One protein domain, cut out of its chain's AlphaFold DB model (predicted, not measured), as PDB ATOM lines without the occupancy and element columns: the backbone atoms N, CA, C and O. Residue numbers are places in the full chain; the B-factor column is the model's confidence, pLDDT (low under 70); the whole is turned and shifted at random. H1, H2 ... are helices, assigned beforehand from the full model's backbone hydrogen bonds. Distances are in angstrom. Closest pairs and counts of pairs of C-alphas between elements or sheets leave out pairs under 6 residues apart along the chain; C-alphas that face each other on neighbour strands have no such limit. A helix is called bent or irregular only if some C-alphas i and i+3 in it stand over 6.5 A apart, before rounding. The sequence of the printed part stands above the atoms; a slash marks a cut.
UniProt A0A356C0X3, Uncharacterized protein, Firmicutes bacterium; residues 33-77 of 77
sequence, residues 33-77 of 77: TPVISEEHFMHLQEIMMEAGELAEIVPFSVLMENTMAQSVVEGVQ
ATOM      1  N   THR A  33     -16.138  32.823   0.986       89.00
ATOM      2  CA  THR A  33     -15.931  32.626  -0.451       89.00
ATOM      3  C   THR A  33     -15.715  31.147  -0.756       89.00
ATOM      4  O   THR A  33     -15.198  30.422   0.095       89.00
ATOM      5  N   PRO A  34     -16.054  30.695  -1.973       88.69
ATOM      6  CA  PRO A  34     -15.765  29.333  -2.413       88.69
ATOM      7  C   PRO A  34     -14.287  29.117  -2.783       88.69
ATOM      8  O   PRO A  34     -13.939  28.036  -3.248       88.69
ATOM      9  N   VAL A  35     -13.425  30.131  -2.639       92.00
ATOM     10  CA  VAL A  35     -11.998  30.026  -2.963       92.00
ATOM     11  C   VAL A  35     -11.309  29.197  -1.888       92.00
ATOM     12  O   VAL A  35     -11.324  29.550  -0.707       92.00
ATOM     13  N   ILE A  36     -10.688  28.097  -2.302       90.75
ATOM     14  CA  ILE A  36      -9.967  27.211  -1.393       90.75
ATOM     15  C   ILE A  36      -8.592  27.818  -1.106       90.75
ATOM     16  O   ILE A  36      -7.848  28.141  -2.034       90.75
ATOM     17  N   SER A  37      -8.258  27.966   0.175       90.19
ATOM     18  CA  SER A  37      -6.934  28.405   0.621       90.19
ATOM     19  C   SER A  37      -5.939  27.248   0.572       90.19
ATOM     20  O   SER A  37      -6.224  26.160   1.080       90.19
ATOM     21  N   GLU A  38      -4.757  27.497   0.009       91.81
ATOM     22  CA  GLU A  38      -3.648  26.541   0.033       91.81
ATOM     23  C   GLU A  38      -3.216  26.218   1.466       91.81
ATOM     24  O   GLU A  38      -3.034  25.052   1.798       91.81
ATOM     25  N   GLU A  39      -3.166  27.218   2.348       90.38
ATOM     26  CA  GLU A  39      -2.833  27.032   3.764       90.38
ATOM     27  C   GLU A  39      -3.804  26.066   4.455       90.38
ATOM     28  O   GLU A  39      -3.378  25.096   5.080       90.38
ATOM     29  N   HIS A  40      -5.114  26.274   4.290       88.56
ATOM     30  CA  HIS A  40      -6.125  25.409   4.906       88.56
ATOM     31  C   HIS A  40      -6.102  23.991   4.333       88.56
ATOM     32  O   HIS A  40      -6.331  23.023   5.056       88.56
ATOM     33  N   PHE A  41      -5.808  23.850   3.038       91.56
ATOM     34  CA  PHE A  41      -5.644  22.542   2.418       91.56
ATOM     35  C   PHE A  41      -4.426  21.796   2.969       91.56
ATOM     36  O   PHE A  41      -4.521  20.608   3.272       91.56
ATOM     37  N   MET A  42      -3.295  22.483   3.137       92.44
ATOM     38  CA  MET A  42      -2.100  21.890   3.737       92.44
ATOM     39  C   MET A  42      -2.351  21.496   5.193       92.44
ATOM     40  O   MET A  42      -2.019  20.377   5.577       92.44
ATOM     41  N   HIS A  43      -3.035  22.343   5.963       90.75
ATOM     42  CA  HIS A  43      -3.394  22.035   7.344       90.75
ATOM     43  C   HIS A  43      -4.301  20.799   7.464       90.75
ATOM     44  O   HIS A  43      -4.095  19.944   8.322       90.75
ATOM     45  N   LEU A  44      -5.277  20.643   6.561       90.19
ATOM     46  CA  LEU A  44      -6.100  19.434   6.510       90.19
ATOM     47  C   LEU A  44      -5.244  18.179   6.275       90.19
ATOM     48  O   LEU A  44      -5.454  17.161   6.934       90.19
ATOM     49  N   GLN A  45      -4.274  18.248   5.363       92.75
ATOM     50  CA  GLN A  45      -3.380  17.122   5.093       92.75
ATOM     51  C   GLN A  45      -2.497  16.781   6.295       92.75
ATOM     52  O   GLN A  45      -2.298  15.600   6.559       92.75
ATOM     53  N   GLU A  46      -2.017  17.771   7.052       92.62
ATOM     54  CA  GLU A  46      -1.275  17.539   8.301       92.62
ATOM     55  C   GLU A  46      -2.103  16.714   9.290       92.62
ATOM     56  O   GLU A  46      -1.639  15.677   9.760       92.62
ATOM     57  N   ILE A  47      -3.363  17.100   9.522       91.62
ATOM     58  CA  ILE A  47      -4.286  16.360  10.399       91.62
ATOM     59  C   ILE A  47      -4.496  14.927   9.886       91.62
ATOM     60  O   ILE A  47      -4.502  13.976  10.669       91.62
ATOM     61  N   MET A  48      -4.657  14.742   8.572       92.50
ATOM     62  CA  MET A  48      -4.845  13.413   7.975       92.50
ATOM     63  C   MET A  48      -3.588  12.535   8.076       92.50
ATOM     64  O   MET A  48      -3.706  11.329   8.300       92.50
ATOM     65  N   MET A  49      -2.394  13.121   7.953       93.62
ATOM     66  CA  MET A  49      -1.117  12.431   8.172       93.62
ATOM     67  C   MET A  49      -0.962  12.020   9.640       93.62
ATOM     68  O   MET A  49      -0.583  10.885   9.919       93.62
ATOM     69  N   GLU A  50      -1.295  12.907  10.584       92.50
ATOM     70  CA  GLU A  50      -1.269  12.615  12.024       92.50
ATOM     71  C   GLU A  50      -2.248  11.498  12.410       92.50
ATOM     72  O   GLU A  50      -1.926  10.649  13.243       92.50
ATOM     73  N   ALA A  51      -3.421  11.462  11.774       93.94
ATOM     74  CA  ALA A  51      -4.410  10.404  11.952       93.94
ATOM     75  C   ALA A  51      -4.019   9.070  11.281       93.94
ATOM     76  O   ALA A  51      -4.651   8.049  11.550       93.94
ATOM     77  N   GLY A  52      -2.989   9.056  10.426       92.75
ATOM     78  CA  GLY A  52      -2.577   7.882   9.646       92.75
ATOM     79  C   GLY A  52      -3.492   7.556   8.459       92.75
ATOM     80  O   GLY A  52      -3.381   6.474   7.887       92.75
ATOM     81  N   GLU A  53      -4.382   8.478   8.084       92.31
ATOM     82  CA  GLU A  53      -5.322   8.350   6.959       92.31
ATOM     83  C   GLU A  53      -4.688   8.750   5.617       92.31
ATOM     84  O   GLU A  53      -5.220   8.440   4.550       92.31
ATOM     85  N   LEU A  54      -3.541   9.434   5.653       92.06
ATOM     86  CA  LEU A  54      -2.797   9.862   4.474       92.06
ATOM     87  C   LEU A  54      -1.375   9.288   4.494       92.06
ATOM     88  O   LEU A  54      -0.697   9.299   5.519       92.06
ATOM     89  N   ALA A  55      -0.932   8.759   3.350       89.12
ATOM     90  CA  ALA A  55       0.401   8.173   3.201       89.12
ATOM     91  C   ALA A  55       1.464   9.207   2.792       89.12
ATOM     92  O   ALA A  55       2.630   9.074   3.162       89.12
ATOM     93  N   GLU A  56       1.069  10.222   2.021       92.44
ATOM     94  CA  GLU A  56       1.950  11.271   1.515       92.44
ATOM     95  C   GLU A  56       1.192  12.583   1.287       92.44
ATOM     96  O   GLU A  56       0.001  12.583   0.977       92.44
ATOM     97  N   ILE A  57       1.903  13.703   1.417       91.75
ATOM     98  CA  ILE A  57       1.355  15.035   1.148       91.75
ATOM     99  C   ILE A  57       1.223  15.235  -0.363       91.75
ATOM    100  O   ILE A  57       2.176  15.041  -1.119       91.75
ATOM    101  N   VAL A  58       0.056  15.701  -0.790       93.06
ATOM    102  CA  VAL A  58      -0.260  16.038  -2.175       93.06
ATOM    103  C   VAL A  58      -0.150  17.554  -2.380       93.06
ATOM    104  O   VAL A  58      -0.708  18.323  -1.592       93.06
ATOM    105  N   PRO A  59       0.535  18.026  -3.439       93.62
ATOM    106  CA  PRO A  59       0.588  19.451  -3.751       93.62
ATOM    107  C   PRO A  59      -0.800  20.026  -4.049       93.62
ATOM    108  O   PRO A  59      -1.592  19.408  -4.762       93.62
ATOM    109  N   PHE A  60      -1.067  21.245  -3.576       92.75
ATOM    110  CA  PHE A  60      -2.344  21.937  -3.783       92.75
ATOM    111  C   PHE A  60      -2.754  21.993  -5.258       92.75
ATOM    112  O   PHE A  60      -3.859  21.595  -5.612       92.75
ATOM    113  N   SER A  61      -1.829  22.387  -6.134       92.75
ATOM    114  CA  SER A  61      -2.061  22.544  -7.575       92.75
ATOM    115  C   SER A  61      -2.405  21.253  -8.326       92.75
ATOM    116  O   SER A  61      -2.823  21.313  -9.478       92.75
ATOM    117  N   VAL A  62      -2.215  20.083  -7.708       93.88
ATOM    118  CA  VAL A  62      -2.569  18.791  -8.313       93.88
ATOM    119  C   VAL A  62      -4.052  18.473  -8.119       93.88
ATOM    120  O   VAL A  62      -4.648  17.820  -8.974       93.88
ATOM    121  N   LEU A  63      -4.650  18.915  -7.008       91.19
ATOM    122  CA  LEU A  63      -6.024  18.562  -6.629       91.19
ATOM    123  C   LEU A  63      -6.990  19.745  -6.618       91.19
ATOM    124  O   LEU A  63      -8.196  19.538  -6.750       91.19
ATOM    125  N   MET A  64      -6.484  20.963  -6.451       92.31
ATOM    126  CA  MET A  64      -7.297  22.156  -6.269       92.31
ATOM    127  C   MET A  64      -7.215  23.065  -7.482       92.31
ATOM    128  O   MET A  64      -6.133  23.349  -7.990       92.31
ATOM    129  N   GLU A  65      -8.380  23.553  -7.906       93.62
ATOM    130  CA  GLU A  65      -8.510  24.471  -9.027       93.62
ATOM    131  C   GLU A  65      -9.551  25.552  -8.716       93.62
ATOM    132  O   GLU A  65     -10.740  25.277  -8.551       93.62
ATOM    133  N   ASN A  66      -9.085  26.798  -8.601       93.25
ATOM    134  CA  ASN A  66      -9.877  27.921  -8.097       93.25
ATOM    135  C   ASN A  66     -10.425  28.841  -9.199       93.25
ATOM    136  O   ASN A  66     -11.156  29.773  -8.869       93.25
ATOM    137  N   THR A  67     -10.141  28.608 -10.485       92.38
ATOM    138  CA  THR A  67     -10.587  29.484 -11.592       92.38
ATOM    139  C   THR A  67     -12.085  29.779 -11.570       92.38
ATOM    140  O   THR A  67     -12.489  30.934 -11.716       92.38
ATOM    141  N   MET A  68     -12.926  28.767 -11.341       90.31
ATOM    142  CA  MET A  68     -14.380  28.959 -11.259       90.31
ATOM    143  C   MET A  68     -14.786  29.748 -10.010       90.31
ATOM    144  O   MET A  68     -15.611  30.654 -10.097       90.31
ATOM    145  N   ALA A  69     -14.189  29.435  -8.856       90.62
ATOM    146  CA  ALA A  69     -14.458  30.134  -7.603       90.62
ATOM    147  C   ALA A  69     -14.075  31.620  -7.695       90.62
ATOM    148  O   ALA A  69     -14.856  32.484  -7.300       90.62
ATOM    149  N   GLN A  70     -12.914  31.918  -8.282       91.75
ATOM    150  CA  GLN A  70     -12.435  33.277  -8.536       91.75
ATOM    151  C   GLN A  70     -13.355  34.020  -9.504       91.75
ATOM    152  O   GLN A  70     -13.798  35.117  -9.187       91.75
ATOM    153  N   SER A  71     -13.744  33.385 -10.615       91.69
ATOM    154  CA  SER A  71     -14.669  33.977 -11.594       91.69
ATOM    155  C   SER A  71     -15.997  34.403 -10.961       91.69
ATOM    156  O   SER A  71     -16.544  35.448 -11.301       91.69
ATOM    157  N   VAL A  72     -16.527  33.602 -10.029       90.25
ATOM    158  CA  VAL A  72     -17.768  33.928  -9.313       90.25
ATOM    159  C   VAL A  72     -17.558  35.083  -8.337       90.25
ATOM    160  O   VAL A  72     -18.405  35.964  -8.265       90.25
ATOM    161  N   VAL A  73     -16.445  35.117  -7.602       89.38
ATOM    162  CA  VAL A  73     -16.152  36.217  -6.668       89.38
ATOM    163  C   VAL A  73     -15.928  37.538  -7.415       89.38
ATOM    164  O   VAL A  73     -16.416  38.575  -6.975       89.38
ATOM    165  N   GLU A  74     -15.244  37.502  -8.557       87.56
ATOM    166  CA  GLU A  74     -14.970  38.675  -9.395       87.56
ATOM    167  C   GLU A  74     -16.209  39.148 -10.171       87.56
ATOM    168  O   GLU A  74     -16.445  40.345 -10.288       87.56
ATOM    169  N   GLY A  75     -17.036  38.221 -10.666       77.38
ATOM    170  CA  GLY A  75     -18.270  38.528 -11.396       77.38
ATOM    171  C   GLY A  75     -19.438  39.000 -10.521       77.38
ATOM    172  O   GLY A  75     -20.488  39.346 -11.056       77.38
ATOM    173  N   VAL A  76     -19.279  38.996  -9.194       59.34
ATOM    174  CA  VAL A  76     -20.262  39.503  -8.214       59.34
ATOM    175  C   VAL A  76     -20.047  41.001  -7.893       59.34
ATOM    176  O   VAL A  76     -20.717  41.540  -7.013       59.34
ATOM    177  N   GLN A  77     -19.166  41.701  -8.623       43.97
ATOM    178  CA  GLN A  77     -19.009  43.166  -8.545       43.97
ATOM    179  C   GLN A  77     -20.080  43.958  -9.303       43.97
ATOM    180  O   GLN A  77     -20.382  43.618 -10.468       43.97
TER     181      GLN A  77
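AT A GLANCE: This is residues 33 to 77 of the 77 residues of an uncharacterized protein of Firmicutes bacterium (UniProt A0A356C0X3). A long, thin, loosely built fold-back: the helix H1 runs toward one end of the rod, the chain turns round there at residues 51 to 55, and residues 56 to 59 come back alongside H1 to the small helical turn H2. From H2 the chain goes on past the beginning of H1, and the helix H3 lies toward the other end of the rod, away from H1 and H2. The printed part has 45 residues with three named helices, in the order H1, H2, H3, and no named strand; the class is all helix, with 25 of the 45 residues in the helices. The whole is loose, with a radius of gyration of the C-alphas of 13.2 A, and its C-alphas span 43 by 17 by 13 A.

HOW THE PARTS SIT: After residues 33 to 37 comes H1, residues 38 to 50. A short link of 9 residues joins it to H2, residues 60 to 63. H1 and H2 only just touch, with 3 pairs of C-alphas within 8 A, and H1 does so with residues 38 to 42 alone. Their closest C-alphas are those of Glu 38 and Phe 60, 6.1 A apart, while the two centres are 12.8 A apart. A tight link of 3 residues joins H2 to H3, residues 67 to 74. H3 touches no helix: H2 and H3 are apart, and so are H1 and H3. In H1 and H3 every pair of O of residue i and N of residue i+4 is within hydrogen-bond range; H2 is too short for such a pair, and its one pair of O of residue i and N of residue i+3 is within range.

IN THESE COORDINATES: H1 begins at the C-alpha of Glu 38, at (-3.648, 26.541, 0.033), and ends at that of Glu 50, at (-1.269, 12.615, 12.024), 18.5 A from first to last C-alpha. H2 goes from Phe 60 to Leu 63 and is 5.7 A long by its first and last C-alphas. H3 begins at Thr 67 and ends at the C-alpha of Glu 74, at (-14.970, 38.675, -9.395), 10.4 A from first to last C-alpha. No helix is bent.

THE WHOLE: The two C-alphas farthest apart are those of Gly 52 and Gln 77, 43.0 A, while the first and last printed C-alphas, those of Thr 33 and Gln 77, are 13.6 A apart. The printed part has no cut, and neither of its two links between helices is long. It ends at residue 77, the chain's last residue. The mean pLDDT of the printed part is 89.5, and residues 76 to 77 are under 70.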